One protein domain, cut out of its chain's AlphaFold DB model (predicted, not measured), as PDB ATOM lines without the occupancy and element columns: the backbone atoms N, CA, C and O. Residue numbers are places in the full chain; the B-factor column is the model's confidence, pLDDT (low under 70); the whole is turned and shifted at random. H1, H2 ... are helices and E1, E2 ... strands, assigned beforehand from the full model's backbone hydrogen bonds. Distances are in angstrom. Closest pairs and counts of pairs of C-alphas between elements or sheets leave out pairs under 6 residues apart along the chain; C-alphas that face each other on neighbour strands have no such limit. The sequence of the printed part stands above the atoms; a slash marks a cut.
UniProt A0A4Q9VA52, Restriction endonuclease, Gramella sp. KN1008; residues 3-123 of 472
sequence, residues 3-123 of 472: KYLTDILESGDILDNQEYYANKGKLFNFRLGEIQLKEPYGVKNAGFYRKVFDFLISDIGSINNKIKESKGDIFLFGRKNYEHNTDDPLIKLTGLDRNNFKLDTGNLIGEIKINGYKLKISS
ATOM      1  N   LYS A   3     189.421 223.678 203.900       84.25
ATOM      2  CA  LYS A   3     189.999 223.672 205.259       84.25
ATOM      3  C   LYS A   3     189.852 222.291 205.897       84.25
ATOM      4  O   LYS A   3     188.942 221.545 205.543       84.25
ATOM      5  N   TYR A   4     190.735 221.942 206.831       84.06
ATOM      6  CA  TYR A   4     190.510 220.768 207.671       84.06
ATOM      7  C   TYR A   4     189.459 221.080 208.739       84.06
ATOM      8  O   TYR A   4     189.355 222.217 209.196       84.06
ATOM      9  N   LEU A   5     188.685 220.071 209.152       81.94
ATOM     10  CA  LEU A   5     187.694 220.241 210.220       81.94
ATOM     11  C   LEU A   5     188.359 220.722 211.519       81.94
ATOM     12  O   LEU A   5     187.839 221.616 212.171       81.94
ATOM     13  N   THR A   6     189.544 220.203 211.846       80.69
ATOM     14  CA  THR A   6     190.347 220.648 212.995       80.69
ATOM     15  C   THR A   6     190.659 222.136 212.940       80.69
ATOM     16  O   THR A   6     190.431 222.835 213.918       80.69
ATOM     17  N   ASP A   7     191.077 222.649 211.780       83.19
ATOM     18  CA  ASP A   7     191.392 224.070 211.626       83.19
ATOM     19  C   ASP A   7     190.166 224.946 211.903       83.19
ATOM     20  O   ASP A   7     190.302 226.009 212.497       83.19
ATOM     21  N   ILE A   8     188.973 224.499 211.491       84.06
ATOM     22  CA  ILE A   8     187.702 225.208 211.712       84.06
ATOM     23  C   ILE A   8     187.329 225.203 213.202       84.06
ATOM     24  O   ILE A   8     186.883 226.220 213.734       84.06
ATOM     25  N   LEU A   9     187.526 224.070 213.882       83.69
ATOM     26  CA  LEU A   9     187.267 223.943 215.318       83.69
ATOM     27  C   LEU A   9     188.249 224.785 216.149       83.69
ATOM     28  O   LEU A   9     187.867 225.315 217.189       83.69
ATOM     29  N   GLU A  10     189.493 224.947 215.694       82.69
ATOM     30  CA  GLU A  10     190.547 225.664 216.422       82.69
ATOM     31  C   GLU A  10     190.603 227.170 216.130       82.69
ATOM     32  O   GLU A  10     190.988 227.961 217.002       82.69
ATOM     33  N   SER A  11     190.228 227.586 214.918       80.62
ATOM     34  CA  SER A  11     190.315 228.978 214.456       80.62
ATOM     35  C   SER A  11     189.325 229.912 215.156       80.62
ATOM     36  O   SER A  11     189.564 231.122 215.211       80.62
ATOM     37  N   GLY A  12     188.246 229.360 215.722       79.00
ATOM     38  CA  GLY A  12     187.115 230.120 216.255       79.00
ATOM     39  C   GLY A  12     186.109 230.551 215.190       79.00
ATOM     40  O   GLY A  12     185.356 231.489 215.445       79.00
ATOM     41  N   ASP A  13     186.106 229.885 214.029       84.88
ATOM     42  CA  ASP A  13     185.108 230.067 212.964       84.88
ATOM     43  C   ASP A  13     183.716 229.545 213.393       84.88
ATOM     44  O   ASP A  13     182.690 229.969 212.856       84.88
ATOM     45  N   ILE A  14     183.664 228.650 214.386       87.56
ATOM     46  CA  ILE A  14     182.421 228.235 215.041       87.56
ATOM     47  C   ILE A  14     181.948 229.355 215.973       87.56
ATOM     48  O   ILE A  14     182.699 229.818 216.831       87.56
ATOM     49  N   LEU A  15     180.704 229.794 215.805       89.81
ATOM     50  CA  LEU A  15     180.085 230.904 216.522       89.81
ATOM     51  C   LEU A  15     178.931 230.401 217.401       89.81
ATOM     52  O   LEU A  15     178.359 229.351 217.119       89.81
ATOM     53  N   ASP A  16     178.566 231.153 218.436       88.06
ATOM     54  CA  ASP A  16     177.403 230.895 219.294       88.06
ATOM     55  C   ASP A  16     176.058 231.090 218.571       88.06
ATOM     56  O   ASP A  16     175.919 231.918 217.661       88.06
ATOM     57  N   ASN A  17     175.031 230.349 219.004       86.44
ATOM     58  CA  ASN A  17     173.684 230.375 218.422       86.44
ATOM     59  C   ASN A  17     173.677 230.248 216.888       86.44
ATOM     60  O   ASN A  17     173.063 231.069 216.189       86.44
ATOM     61  N   GLN A  18     174.409 229.275 216.350       88.06
ATOM     62  CA  GLN A  18     174.477 228.988 214.920       88.06
ATOM     63  C   GLN A  18     174.225 227.508 214.642       88.06
ATOM     64  O   GLN A  18     174.549 226.640 215.449       88.06
ATOM     65  N   GLU A  19     173.702 227.242 213.448       88.69
ATOM     66  CA  GLU A  19     173.590 225.896 212.897       88.69
ATOM     67  C   GLU A  19     174.617 225.721 211.772       88.69
ATOM     68  O   GLU A  19     174.820 226.609 210.932       88.69
ATOM     69  N   TYR A  20     175.272 224.567 211.766       89.81
ATOM     70  CA  TYR A  20     176.257 224.159 210.777       89.81
ATOM     71  C   TYR A  20     175.830 222.822 210.188       89.81
ATOM     72  O   TYR A  20     175.518 221.886 210.922       89.81
ATOM     73  N   TYR A  21     175.839 222.716 208.864       89.88
ATOM     74  CA  TYR A  21     175.429 221.504 208.165       89.88
ATOM     75  C   TYR A  21     176.521 221.045 207.208       89.88
ATOM     76  O   TYR A  21     176.924 221.793 206.325       89.88
ATOM     77  N   ALA A  22     177.006 219.822 207.377       88.50
ATOM     78  CA  ALA A  22     177.924 219.168 206.464       88.50
ATOM     79  C   ALA A  22     177.178 218.124 205.628       88.50
ATOM     80  O   ALA A  22     176.490 217.266 206.181       88.50
ATOM     81  N   ASN A  23     177.341 218.179 204.307       87.50
ATOM     82  CA  ASN A  23     176.817 217.179 203.376       87.50
ATOM     83  C   ASN A  23     177.871 216.841 202.328       87.50
ATOM     84  O   ASN A  23     178.393 217.739 201.662       87.50
ATOM     85  N   LYS A  24     178.202 215.553 202.190       84.81
ATOM     86  CA  LYS A  24     179.246 215.058 201.274       84.81
ATOM     87  C   LYS A  24     180.567 215.841 201.401       84.81
ATOM     88  O   LYS A  24     181.219 216.150 200.406       84.81
ATOM     89  N   GLY A  25     180.952 216.189 202.632       81.56
ATOM     90  CA  GLY A  25     182.206 216.892 202.922       81.56
ATOM     91  C   GLY A  25     182.178 218.398 202.637       81.56
ATOM     92  O   GLY A  25     183.222 219.043 202.686       81.56
ATOM     93  N   LYS A  26     181.013 218.983 202.352       86.94
ATOM     94  CA  LYS A  26     180.826 220.435 202.243       86.94
ATOM     95  C   LYS A  26     180.130 220.951 203.490       86.94
ATOM     96  O   LYS A  26     179.001 220.547 203.749       86.94
ATOM     97  N   LEU A  27     180.802 221.811 204.248       87.06
ATOM     98  CA  LEU A  27     180.263 222.466 205.435       87.06
ATOM     99  C   LEU A  27     179.595 223.785 205.041       87.06
ATOM    100  O   LEU A  27     180.221 224.640 204.416       87.06
ATOM    101  N   PHE A  28     178.351 223.958 205.458       86.19
ATOM    102  CA  PHE A  28     177.519 225.122 205.205       86.19
ATOM    103  C   PHE A  28     177.157 225.810 206.516       86.19
ATOM    104  O   PHE A  28     176.727 225.172 207.478       86.19
ATOM    105  N   ASN A  29     177.282 227.133 206.525       86.56
ATOM    106  CA  ASN A  29     176.687 228.005 207.529       86.56
ATOM    107  C   ASN A  29     176.343 229.346 206.873       86.56
ATOM    108  O   ASN A  29     177.092 229.833 206.031       86.56
ATOM    109  N   PHE A  30     175.229 229.964 207.272       75.50
ATOM    110  CA  PHE A  30     174.749 231.205 206.654       75.50
ATOM    111  C   PHE A  30     175.786 232.343 206.678       75.50
ATOM    112  O   PHE A  30     175.834 233.153 205.758       75.50
ATOM    113  N   ARG A  31     176.631 232.402 207.716       74.19
ATOM    114  CA  ARG A  31     177.660 233.438 207.883       74.19
ATOM    115  C   ARG A  31     179.020 233.047 207.311       74.19
ATOM    116  O   ARG A  31     179.713 233.912 206.790       74.19
ATOM    117  N   LEU A  32     179.416 231.776 207.421       72.75
ATOM    118  CA  LEU A  32     180.695 231.297 206.870       72.75
ATOM    119  C   LEU A  32     180.636 231.002 205.363       72.75
ATOM    120  O   LEU A  32     181.684 230.907 204.725       72.75
ATOM    121  N   GLY A  33     179.438 230.838 204.800       79.50
ATOM    122  CA  GLY A  33     179.245 230.330 203.446       79.50
ATOM    123  C   GLY A  33     179.538 228.830 203.339       79.50
ATOM    124  O   GLY A  33     179.420 228.081 204.312       79.50
ATOM    125  N   GLU A  34     179.903 228.390 202.133       85.12
ATOM    126  CA  GLU A  34     180.292 227.007 201.840       85.12
ATOM    127  C   GLU A  34     181.813 226.822 201.978       85.12
ATOM    128  O   GLU A  34     182.614 227.502 201.327       85.12
ATOM    129  N   ILE A  35     182.219 225.854 202.801       85.56
ATOM    130  CA  ILE A  35     183.616 225.458 202.998       85.56
ATOM    131  C   ILE A  35     183.769 223.979 202.642       85.56
ATOM    132  O   ILE A  35     183.108 223.112 203.211       85.56
ATOM    133  N   GLN A  36     184.696 223.671 201.734       87.06
ATOM    134  CA  GLN A  36     185.034 222.286 201.407       87.06
ATOM    135  C   GLN A  36     185.928 221.701 202.512       87.06
ATOM    136  O   GLN A  36     187.032 222.202 202.750       87.06
ATOM    137  N   LEU A  37     185.483 220.627 203.164       83.94
ATOM    138  CA  LEU A  37     186.290 219.898 204.138       83.94
ATOM    139  C   LEU A  37     187.354 219.082 203.400       83.94
ATOM    140  O   LEU A  37     187.058 218.354 202.451       83.94
ATOM    141  N   LYS A  38     188.611 219.243 203.816       83.19
ATOM    142  CA  LYS A  38     189.737 218.497 203.252       83.19
ATOM    143  C   LYS A  38     189.735 217.052 203.741       83.19
ATOM    144  O   LYS A  38     189.605 216.783 204.935       83.19
ATOM    145  N   GLU A  39     189.985 216.145 202.807       74.44
ATOM    146  CA  GLU A  39     190.279 214.748 203.097       74.44
ATOM    147  C   GLU A  39     191.684 214.618 203.722       74.44
ATOM    148  O   GLU A  39     192.628 215.298 203.301       74.44
ATOM    149  N   PRO A  40     191.862 213.768 204.742       66.25
ATOM    150  CA  PRO A  40     193.174 213.503 205.299       66.25
ATOM    151  C   PRO A  40     194.000 212.637 204.354       66.25
ATOM    152  O   PRO A  40     193.587 211.550 203.961       66.25
ATOM    153  N   TYR A  41     195.208 213.091 204.032       56.12
ATOM    154  CA  TYR A  41     196.131 212.333 203.191       56.12
ATOM    155  C   TYR A  41     196.874 211.275 204.020       56.12
ATOM    156  O   TYR A  41     197.629 211.619 204.928       56.12
ATOM    157  N   GLY A  42     196.684 209.992 203.693       60.62
ATOM    158  CA  GLY A  42     197.400 208.853 204.288       60.62
ATOM    159  C   GLY A  42     196.702 208.178 205.482       60.62
ATOM    160  O   GLY A  42     195.964 208.805 206.243       60.62
ATOM    161  N   VAL A  43     196.974 206.878 205.676       58.09
ATOM    162  CA  VAL A  43     196.301 206.000 206.664       58.09
ATOM    163  C   VAL A  43     196.459 206.495 208.108       58.09
ATOM    164  O   VAL A  43     195.500 206.484 208.879       58.09
ATOM    165  N   LYS A  44     197.647 207.000 208.478       59.25
ATOM    166  CA  LYS A  44     197.903 207.561 209.820       59.25
ATOM    167  C   LYS A  44     197.064 208.812 210.100       59.25
ATOM    168  O   LYS A  44     196.538 208.960 211.201       59.25
ATOM    169  N   ASN A  45     196.889 209.673 209.098       60.25
ATOM    170  CA  ASN A  45     196.081 210.882 209.227       60.25
ATOM    171  C   ASN A  45     194.589 210.537 209.263       60.25
ATOM    172  O   ASN A  45     193.872 211.068 210.101       60.25
ATOM    173  N   ALA A  46     194.121 209.583 208.452       61.38
ATOM    174  CA  ALA A  46     192.731 209.122 208.499       61.38
ATOM    175  C   ALA A  46     192.298 208.684 209.915       61.38
ATOM    176  O   ALA A  46     191.209 209.046 210.361       61.38
ATOM    177  N   GLY A  47     193.177 207.997 210.657       63.38
ATOM    178  CA  GLY A  47     192.941 207.635 212.059       63.38
ATOM    179  C   GLY A  47     192.841 208.835 213.011       63.38
ATOM    180  O   GLY A  47     191.976 208.844 213.883       63.38
ATOM    181  N   PHE A  48     193.673 209.867 212.838       68.25
ATOM    182  CA  PHE A  48     193.606 211.103 213.631       68.25
ATOM    183  C   PHE A  48     192.288 211.859 213.407       68.25
ATOM    184  O   PHE A  48     191.602 212.196 214.362       68.25
ATOM    185  N   TYR A  49     191.870 212.056 212.155       66.38
ATOM    186  CA  TYR A  49     190.625 212.781 211.863       66.38
ATOM    187  C   TYR A  49     189.359 211.999 212.227       66.38
ATOM    188  O   TYR A  49     188.338 212.613 212.528       66.38
ATOM    189  N   ARG A  50     189.415 210.659 212.246       68.38
ATOM    190  CA  ARG A  50     188.348 209.843 212.842       68.38
ATOM    191  C   ARG A  50     188.224 210.131 214.339       68.38
ATOM    192  O   ARG A  50     187.134 210.449 214.796       68.38
ATOM    193  N   LYS A  51     189.353 210.170 215.056       72.12
ATOM    194  CA  LYS A  51     189.388 210.543 216.478       72.12
ATOM    195  C   LYS A  51     188.890 211.968 216.749       72.12
ATOM    196  O   LYS A  51     188.311 212.191 217.800       72.12
ATOM    197  N   VAL A  52     189.068 212.916 215.823       72.69
ATOM    198  CA  VAL A  52     188.491 214.275 215.938       72.69
ATOM    199  C   VAL A  52     186.963 214.224 215.946       72.69
ATOM    200  O   VAL A  52     186.323 214.917 216.730       72.69
ATOM    201  N   PHE A  53     186.359 213.412 215.078       74.31
ATOM    202  CA  PHE A  53     184.905 213.261 215.049       74.31
ATOM    203  C   PHE A  53     184.397 212.466 216.261       74.31
ATOM    204  O   PHE A  53     183.401 212.853 216.867       74.31
ATOM    205  N   ASP A  54     185.136 211.432 216.683       73.06
ATOM    206  CA  ASP A  54     184.858 210.703 217.926       73.06
ATOM    207  C   ASP A  54     184.929 211.641 219.149       73.06
ATOM    208  O   ASP A  54     184.069 211.560 220.026       73.06
ATOM    209  N   PHE A  55     185.882 212.584 219.180       72.94
ATOM    210  CA  PHE A  55     185.967 213.661 220.176       72.94
ATOM    211  C   PHE A  55     184.694 214.525 220.185       72.94
ATOM    212  O   PHE A  55     184.127 214.782 221.250       72.94
ATOM    213  N   LEU A  56     184.190 214.929 219.012       72.88
ATOM    214  CA  LEU A  56     182.967 215.733 218.935       72.88
ATOM    215  C   LEU A  56     181.714 214.983 219.427       72.88
ATOM    216  O   LEU A  56     180.796 215.621 219.937       72.88
ATOM    217  N   ILE A  57     181.653 213.657 219.274       71.94
ATOM    218  CA  ILE A  57     180.501 212.846 219.702       71.94
ATOM    219  C   ILE A  57     180.604 212.455 221.181       71.94
ATOM    220  O   ILE A  57     179.662 212.664 221.947       71.94
ATOM    221  N   SER A  58     181.728 211.865 221.591       69.25
ATOM    222  CA  SER A  58     181.863 211.192 222.891       69.25
ATOM    223  C   SER A  58     182.356 212.121 224.005       69.25
ATOM    224  O   SER A  58     181.748 212.185 225.081       69.25
ATOM    225  N   ASP A  59     183.401 212.908 223.740       68.19
ATOM    226  CA  ASP A  59     184.002 213.782 224.750       68.19
ATOM    227  C   ASP A  59     183.129 215.020 224.995       68.19
ATOM    228  O   ASP A  59     182.870 215.375 226.146       68.19
ATOM    229  N   ILE A  60     182.583 215.645 223.942       68.88
ATOM    230  CA  ILE A  60     181.658 216.785 224.096       68.88
ATOM    231  C   ILE A  60     180.335 216.355 224.734       68.88
ATOM    232  O   ILE A  60     179.796 217.092 225.558       68.88
ATOM    233  N   GLY A  61     179.821 215.161 224.422       67.56
ATOM    234  CA  GLY A  61     178.651 214.607 225.111       67.56
ATOM    235  C   GLY A  61     178.882 214.499 226.622       67.56
ATOM    236  O   GLY A  61     178.055 214.942 227.420       67.56
ATOM    237  N   SER A  62     180.062 214.015 227.016       64.94
ATOM    238  CA  SER A  62     180.481 213.948 228.421       64.94
ATOM    239  C   SER A  62     180.625 215.335 229.058       64.94
ATOM    240  O   SER A  62     180.237 215.520 230.210       64.94
ATOM    241  N   ILE A  63     181.126 216.332 228.319       65.06
ATOM    242  CA  ILE A  63     181.183 217.731 228.777       65.06
ATOM    243  C   ILE A  63     179.783 218.311 228.955       65.06
ATOM    244  O   ILE A  63     179.532 218.935 229.975       65.06
ATOM    245  N   ASN A  64     178.868 218.101 228.008       67.69
ATOM    246  CA  ASN A  64     177.481 218.554 228.116       67.69
ATOM    247  C   ASN A  64     176.810 217.979 229.369       67.69
ATOM    248  O   ASN A  64     176.132 218.708 230.089       67.69
ATOM    249  N   ASN A  65     177.040 216.697 229.666       65.81
ATOM    250  CA  ASN A  65     176.530 216.064 230.882       65.81
ATOM    251  C   ASN A  65     177.179 216.658 232.136       65.81
ATOM    252  O   ASN A  65     176.466 217.072 233.047       65.81
ATOM    253  N   LYS A  66     178.509 216.821 232.148       62.00
ATOM    254  CA  LYS A  66     179.213 217.503 233.242       62.00
ATOM    255  C   LYS A  66     178.729 218.937 233.431       62.00
ATOM    256  O   LYS A  66     178.600 219.360 234.565       62.00
ATOM    257  N   ILE A  67     178.434 219.684 232.371       60.25
ATOM    258  CA  ILE A  67     177.885 221.048 232.419       60.25
ATOM    259  C   ILE A  67     176.499 221.056 233.073       60.25
ATOM    260  O   ILE A  67     176.226 221.902 233.920       60.25
ATOM    261  N   LYS A  68     175.649 220.081 232.735       60.53
ATOM    262  CA  LYS A  68     174.314 219.917 233.333       60.53
ATOM    263  C   LYS A  68     174.368 219.501 234.807       60.53
ATOM    264  O   LYS A  68     173.576 219.986 235.610       60.53
ATOM    265  N   GLU A  69     175.298 218.617 235.168       52.34
ATOM    266  CA  GLU A  69     175.490 218.125 236.540       52.34
ATOM    267  C   GLU A  69     176.215 219.149 237.428       52.34
ATOM    268  O   GLU A  69     175.857 219.351 238.592       52.34
ATOM    269  N   SER A  70     177.204 219.850 236.869       47.84
ATOM    270  CA  SER A  70     177.945 220.926 237.523       47.84
ATOM    271  C   SER A  70     177.147 222.226 237.487       47.84
ATOM    272  O   SER A  70     177.537 223.226 236.890       47.84
ATOM    273  N   LYS A  71     176.081 222.285 238.289       40.81
ATOM    274  CA  LYS A  71     175.442 223.557 238.679       40.81
ATOM    275  C   LYS A  71     176.420 224.573 239.328       40.81
ATOM    276  O   LYS A  71     175.992 225.657 239.713       40.81
ATOM    277  N   GLY A  72     177.709 224.237 239.501       35.12
ATOM    278  CA  GLY A  72     178.674 224.959 240.334       35.12
ATOM    279  C   GLY A  72     180.036 225.344 239.729       35.12
ATOM    280  O   GLY A  72     180.661 226.221 240.322       35.12
ATOM    281  N   ASP A  73     180.490 224.789 238.595       36.00
ATOM    282  CA  ASP A  73     181.872 225.025 238.096       36.00
ATOM    283  C   ASP A  73     181.965 225.757 236.749       36.00
ATOM    284  O   ASP A  73     183.039 226.221 236.354       36.00
ATOM    285  N   ILE A  74     180.835 225.966 236.075       39.75
ATOM    286  CA  ILE A  74     180.737 226.967 235.013       39.75
ATOM    287  C   ILE A  74     180.667 228.316 235.720       39.75
ATOM    288  O   ILE A  74     179.825 228.543 236.593       39.75
ATOM    289  N   PHE A  75     181.620 229.198 235.423       41.50
ATOM    290  CA  PHE A  75     181.667 230.498 236.072       41.50
ATOM    291  C   PHE A  75     180.597 231.390 235.475       41.50
ATOM    292  O   PHE A  75     180.663 231.800 234.318       41.50
ATOM    293  N   LEU A  76     179.603 231.659 236.303       37.94
ATOM    294  CA  LEU A  76     178.407 232.351 235.913       37.94
ATOM    295  C   LEU A  76     178.234 233.576 236.803       37.94
ATOM    296  O   LEU A  76     178.463 233.536 238.017       37.94
ATOM    297  N   PHE A  77     177.925 234.687 236.150       36.62
ATOM    298  CA  PHE A  77     177.766 236.000 236.738       36.62
ATOM    299  C   PHE A  77     176.764 235.961 237.896       36.62
ATOM    300  O   PHE A  77     175.727 235.319 237.816       36.62
ATOM    301  N   GLY A  78     177.078 236.677 238.981       37.28
ATOM    302  CA  GLY A  78     176.081 237.118 239.959       37.28
ATOM    303  C   GLY A  78     175.125 236.041 240.482       37.28
ATOM    304  O   GLY A  78     173.918 236.260 240.436       37.28
ATOM    305  N   ARG A  79     175.649 234.941 241.056       35.91
ATOM    306  CA  ARG A  79     174.887 233.812 241.654       35.91
ATOM    307  C   ARG A  79     173.690 234.180 242.549       35.91
ATOM    308  O   ARG A  79     172.895 233.310 242.868       35.91
ATOM    309  N   LYS A  80     173.585 235.425 243.024       37.75
ATOM    310  CA  LYS A  80     172.455 235.882 243.844       37.75
ATOM    311  C   LYS A  80     171.226 236.317 243.039       37.75
ATOM    312  O   LYS A  80     170.150 236.348 243.622       37.75
ATOM    313  N   ASN A  81     171.371 236.641 241.753       32.91
ATOM    314  CA  ASN A  81     170.311 237.294 240.980       32.91
ATOM    315  C   ASN A  81     169.856 236.513 239.737       32.91
ATOM    316  O   ASN A  81     168.920 236.973 239.087       32.91
ATOM    317  N   TYR A  82     170.494 235.387 239.394       47.69
ATOM    318  CA  TYR A  82     170.243 234.690 238.129       47.69
ATOM    319  C   TYR A  82     170.398 233.168 238.253       47.69
ATOM    320  O   TYR A  82     171.338 232.682 238.884       47.69
ATOM    321  N   GLU A  83     169.477 232.438 237.622       42.81
ATOM    322  CA  GLU A  83     169.575 231.003 237.355       42.81
ATOM    323  C   GLU A  83     169.967 230.790 235.890       42.81
ATOM    324  O   GLU A  83     169.504 231.498 234.998       42.81
ATOM    325  N   HIS A  84     170.815 229.799 235.627       45.22
ATOM    326  CA  HIS A  84     171.099 229.373 234.260       45.22
ATOM    327  C   HIS A  84     169.898 228.658 233.688       45.22
ATOM    328  O   HIS A  84     169.382 227.740 234.326       45.22
ATOM    329  N   ASN A  85     169.550 228.969 232.441       46.38
ATOM    330  CA  ASN A  85     168.818 228.018 231.618       46.38
ATOM    331  C   ASN A  85     169.770 226.862 231.276       46.38
ATOM    332  O   ASN A  85     170.459 226.864 230.260       46.38
ATOM    333  N   THR A  86     169.846 225.890 232.186       44.84
ATOM    334  CA  THR A  86     170.760 224.732 232.170       44.84
ATOM    335  C   THR A  86     170.508 223.736 231.035       44.84
ATOM    336  O   THR A  86     171.209 222.727 230.938       44.84
ATOM    337  N   ASP A  87     169.507 223.982 230.193       48.34
ATOM    338  CA  ASP A  87     169.030 222.995 229.229       48.34
ATOM    339  C   ASP A  87     169.681 223.124 227.847       48.34
ATOM    340  O   ASP A  87     169.726 222.127 227.117       48.34
ATOM    341  N   ASP A  88     170.254 224.286 227.511       58.06
ATOM    342  CA  ASP A  88     170.917 224.492 226.221       58.06
ATOM    343  C   ASP A  88     172.295 223.799 226.204       58.06
ATOM    344  O   ASP A  88     173.197 224.174 226.962       58.06
ATOM    345  N   PRO A  89     172.501 222.770 225.356       62.91
ATOM    346  CA  PRO A  89     173.793 222.107 225.246       62.91
ATOM    347  C   PRO A  89     174.841 223.059 224.652       62.91
ATOM    348  O   PRO A  89     174.529 223.904 223.813       62.91
ATOM    349  N   LEU A  90     176.108 222.877 225.032       67.75
ATOM    350  CA  LEU A  90     177.241 223.606 224.452       67.75
ATOM    351  C   LEU A  90     177.270 223.429 222.928       67.75
ATOM    352  O   LEU A  90     177.329 224.399 222.172       67.75
ATOM    353  N   ILE A  91     177.215 222.165 222.507       76.50
ATOM    354  CA  ILE A  91     177.048 221.741 221.123       76.50
ATOM    355  C   ILE A  91     176.066 220.577 221.094       76.50
ATOM    356  O   ILE A  91     176.182 219.639 221.888       76.50
ATOM    357  N   LYS A  92     175.142 220.603 220.137       80.44
ATOM    358  CA  LYS A  92     174.351 219.447 219.728       80.44
ATOM    359  C   LYS A  92     174.865 218.968 218.376       80.44
ATOM    360  O   LYS A  92     174.762 219.679 217.384       80.44
ATOM    361  N   LEU A  93     175.432 217.767 218.346       82.06
ATOM    362  CA  LEU A  93     175.910 217.131 217.122       82.06
ATOM    363  C   LEU A  93     174.993 215.958 216.767       82.06
ATOM    364  O   LEU A  93     174.719 215.101 217.604       82.06
ATOM    365  N   THR A  94     174.553 215.898 215.515       81.62
ATOM    366  CA  THR A  94     173.831 214.752 214.948       81.62
ATOM    367  C   THR A  94     174.432 214.407 213.595       81.62
ATOM    368  O   THR A  94     174.585 215.294 212.764       81.62
ATOM    369  N   GLY A  95     174.769 213.150 213.333       77.25
ATOM    370  CA  GLY A  95     175.379 212.765 212.061       77.25
ATOM    371  C   GLY A  95     175.990 211.377 212.110       77.25
ATOM    372  O   GLY A  95     176.171 210.816 213.189       77.25
ATOM    373  N   LEU A  96     176.293 210.835 210.934       71.44
ATOM    374  CA  LEU A  96     176.890 209.503 210.790       71.44
ATOM    375  C   LEU A  96     178.417 209.577 210.732       71.44
ATOM    376  O   LEU A  96     179.105 208.696 211.240       71.44
ATOM    377  N   ASP A  97     178.942 210.632 210.107       76.94
ATOM    378  CA  ASP A  97     180.366 210.807 209.863       76.94
ATOM    379  C   ASP A  97     180.737 212.293 209.706       76.94
ATOM    380  O   ASP A  97     179.887 213.182 209.644       76.94
ATOM    381  N   ARG A  98     182.040 212.567 209.602       75.25
ATOM    382  CA  ARG A  98     182.582 213.926 209.437       75.25
ATOM    383  C   ARG A  98     182.169 214.641 208.144       75.25
ATOM    384  O   ARG A  98     182.395 215.840 208.021       75.25
ATOM    385  N   ASN A  99     181.658 213.914 207.157       80.38
ATOM    386  CA  ASN A  99     181.242 214.454 205.869       80.38
ATOM    387  C   ASN A  99     179.734 214.749 205.864       80.38
ATOM    388  O   ASN A  99     179.288 215.531 205.024       80.38
ATOM    389  N   ASN A 100     178.982 214.153 206.798       86.06
ATOM    390  CA  ASN A 100     177.531 214.205 206.917       86.06
ATOM    391  C   ASN A 100     177.117 214.378 208.390       86.06
ATOM    392  O   ASN A 100     176.773 213.412 209.085       86.06
ATOM    393  N   PHE A 101     177.143 215.624 208.865       87.31
ATOM    394  CA  PHE A 101     176.753 215.978 210.230       87.31
ATOM    395  C   PHE A 101     176.037 217.328 210.293       87.31
ATOM    396  O   PHE A 101     176.234 218.198 209.454       87.31
ATOM    397  N   LYS A 102     175.224 217.518 211.327       88.56
ATOM    398  CA  LYS A 102     174.641 218.790 211.746       88.56
ATOM    399  C   LYS A 102     175.168 219.128 213.136       88.56
ATOM    400  O   LYS A 102     175.131 218.275 214.021       88.56
ATOM    401  N   LEU A 103     175.670 220.346 213.299       88.19
ATOM    402  CA  LEU A 103     176.235 220.875 214.534       88.19
ATOM    403  C   LEU A 103     175.505 222.169 214.892       88.19
ATOM    404  O   LEU A 103     175.582 223.143 214.147       88.19
ATOM    405  N   ASP A 104     174.844 222.181 216.044       87.44
ATOM    406  CA  ASP A 104     174.171 223.356 216.596       87.44
ATOM    407  C   ASP A 104     174.926 223.836 217.835       87.44
ATOM    408  O   ASP A 104     175.290 223.027 218.692       87.44
ATOM    409  N   THR A 105     175.162 225.140 217.945       87.38
ATOM    410  CA  THR A 105     175.824 225.759 219.102       87.38
ATOM    411  C   THR A 105     174.827 226.514 219.978       87.38
ATOM    412  O   THR A 105     173.924 227.187 219.477       87.38
ATOM    413  N   GLY A 106     175.007 226.427 221.299       84.00
ATOM    414  CA  GLY A 106     174.209 227.170 222.278       84.00
ATOM    415  C   GLY A 106     174.723 228.591 222.546       84.00
ATOM    416  O   GLY A 106     175.405 229.201 221.719       84.00
ATOM    417  N   ASN A 107     174.423 229.105 223.744       81.31
ATOM    418  CA  ASN A 107     174.828 230.442 224.218       81.31
ATOM    419  C   ASN A 107     176.258 230.503 224.787       81.31
ATOM    420  O   ASN A 107     176.746 231.578 225.145       81.31
ATOM    421  N   LEU A 108     176.911 229.346 224.919       77.75
ATOM    422  CA  LEU A 108     178.230 229.223 225.524       77.75
ATOM    423  C   LEU A 108     179.329 229.514 224.495       77.75
ATOM    424  O   LEU A 108     179.475 228.794 223.509       77.75
ATOM    425  N   ILE A 109     180.144 230.533 224.760       80.50
ATOM    426  CA  ILE A 109     181.389 230.807 224.028       80.50
ATOM    427  C   ILE A 109     182.583 230.348 224.849       80.50
ATOM    428  O   ILE A 109     182.500 230.276 226.075       80.50
ATOM    429  N   GLY A 110     183.720 230.098 224.210       74.75
ATOM    430  CA  GLY A 110     184.889 229.666 224.947       74.75
ATOM    431  C   GLY A 110     185.851 228.776 224.191       74.75
ATOM    432  O   GLY A 110     185.794 228.651 222.970       74.75
ATOM    433  N   GLU A 111     186.756 228.164 224.946       73.56
ATOM    434  CA  GLU A 111     187.704 227.180 224.437       73.56
ATOM    435  C   GLU A 111     187.716 225.929 225.307       73.56
ATOM    436  O   GLU A 111     187.707 226.001 226.533       73.56
ATOM    437  N   ILE A 112     187.779 224.777 224.656       72.19
ATOM    438  CA  ILE A 112     187.927 223.467 225.275       72.19
ATOM    439  C   ILE A 112     189.149 222.813 224.661       72.19
ATOM    440  O   ILE A 112     189.299 222.806 223.443       72.19
ATOM    441  N   LYS A 113     190.011 222.259 225.506       69.44
ATOM    442  CA  LYS A 113     191.163 221.455 225.121       69.44
ATOM    443  C   LYS A 113     191.022 220.104 225.800       69.44
ATOM    444  O   LYS A 113     190.984 220.070 227.023       69.44
ATOM    445  N   ILE A 114     190.931 219.016 225.042       66.06
ATOM    446  CA  ILE A 114     190.882 217.646 225.573       66.06
ATOM    447  C   ILE A 114     191.787 216.762 224.730       66.06
ATOM    448  O   ILE A 114     191.641 216.717 223.514       66.06
ATOM    449  N   ASN A 115     192.712 216.038 225.366       65.38
ATOM    450  CA  ASN A 115     193.554 215.032 224.707       65.38
ATOM    451  C   ASN A 115     194.297 215.565 223.459       65.38
ATOM    452  O   ASN A 115     194.523 214.832 222.500       65.38
ATOM    453  N   GLY A 116     194.668 216.851 223.474       66.62
ATOM    454  CA  GLY A 116     195.338 217.533 222.363       66.62
ATOM    455  C   GLY A 116     194.409 218.117 221.292       66.62
ATOM    456  O   GLY A 116     194.888 218.877 220.458       66.62
ATOM    457  N   TYR A 117     193.102 217.836 221.332       73.88
ATOM    458  CA  TYR A 117     192.105 218.483 220.476       73.88
ATOM    459  C   TYR A 117     191.613 219.773 221.101       73.88
ATOM    460  O   TYR A 117     191.408 219.843 222.316       73.88
ATOM    461  N   LYS A 118     191.383 220.784 220.263       75.88
ATOM    462  CA  LYS A 118     190.877 222.078 220.695       75.88
ATOM    463  C   LYS A 118     189.606 222.452 219.935       75.88
ATOM    464  O   LYS A 118     189.552 222.393 218.712       75.88
ATOM    465  N   LEU A 119     188.595 222.872 220.685       78.75
ATOM    466  CA  LEU A 119     187.361 223.456 220.179       78.75
ATOM    467  C   LEU A 119     187.254 224.888 220.689       78.75
ATOM    468  O   LEU A 119     187.363 225.130 221.890       78.75
ATOM    469  N   LYS A 120     186.993 225.824 219.784       82.44
ATOM    470  CA  LYS A 120     186.752 227.227 220.084       82.44
ATOM    471  C   LYS A 120     185.400 227.659 219.531       82.44
ATOM    472  O   LYS A 120     185.180 227.580 218.327       82.44
ATOM    473  N   ILE A 121     184.540 228.173 220.406       83.44
ATOM    474  CA  ILE A 121     183.258 228.786 220.040       83.44
ATOM    475  C   ILE A 121     183.358 230.280 220.311       83.44
ATOM    476  O   ILE A 121     183.649 230.685 221.437       83.44
ATOM    477  N   SER A 122     183.124 231.095 219.289       87.56
ATOM    478  CA  SER A 122     183.243 232.545 219.374       87.56
ATOM    479  C   SER A 122     181.899 233.262 219.421       87.56
ATOM    480  O   SER A 122     180.894 232.742 218.961       87.56
ATOM    481  N   SER A 123     181.862 234.492 219.940       89.62
ATOM    482  CA  SER A 123     180.638 235.298 219.839       89.62
ATOM    483  C   SER A 123     180.404 235.747 218.397       89.62
ATOM    484  O   SER A 123     181.288 236.330 217.763       89.62
TER     485      SER A 123
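What this domain is: This is residues 3 to 123 of the 472 residues of the protein "Restriction endonuclease" of Gramella sp. KN1008 (UniProt A0A4Q9VA52). A twisted sheet of five strands and a separate two-stranded hairpin, E6 and E7, make two walls joined by the tight link from E5 to E6, and the long helix H2 covers the open side between them, its residues 50 to 64 near the edge strand E4 and its residues 51 to 63 near the hairpin. The short helix H1 packs on E7 and reaches E3 at the other edge of the sheet, while residues 41 to 47 and 77 to 82 stick out. The printed part has 121 residues, with two named helices and seven named strands in the order H1 E1 E2 E3 H2 E4 E5 E6 E7, a mixed class. The large sheet runs E3 E2 E1 E5 E4, antiparallel throughout. The whole is compact by its radius of gyration of the C-alphas, 15.2 A, yet elongated in outline, spanning 53 by 30 by 23 A.

How they stand to each other: In the large sheet E3, residues 33 to 37, is an edge strand beside E2, residues 26 to 29, with N 35 and O 27 2.8 A apart. E2 is the neighbour of E1, residues 19 to 23, with N 28 and O 21 at 2.7 A; E1 E2 E3 form a meander, each strand the antiparallel neighbour of the one before. E1 also pairs with E5, residues 100 to 105, through N 22 and O 101, 2.7 A. E5 forms a hairpin with the edge strand E4, residues 91 to 97, with N 102 and O 94 at 2.7 A. E6, residues 108 to 114, forms a hairpin with E7, residues 117 to 122, with N 110 and O 121 at 2.8 A. E5 and E6 meet only through their link. H2, residues 43 to 69, only grazes the large sheet with its residues 50 to 64; its closest C-alphas to E4 are those of Ile 57 and Leu 93, 6.8 A. Toward E7 the closest are Val 52 and Tyr 117, 7.2 A. H1, residues 5 to 11, has C-alpha 9 at 4.9 A from C-alpha 119 of E7, their closest pair. Every O i to N i+4 pair of H1 is within hydrogen-bond range, and 21 of 23 are in H2.

Where its parts are: H1 begins at C-alpha 5, (187.694, 220.241, 210.220). H2 measures 38.4 A, from (196.301, 206.000, 206.664) to (175.490, 218.125, 236.540), with a kink of 26 degrees near residue 54. E6 measures 17.1 A and E7 16.7 A, the latter ending at (183.243, 232.545, 219.374).

The domain as a whole: The C-alphas of Gly 42 and Lys 80 are the two farthest apart, 54.0 A. The printed part has no cut. The link from H2 to E4, 21 residues, is long. The mean pLDDT of the printed part is 71.2; residues 40 to 50, 58 to 90 and 113 to 116 are under 70.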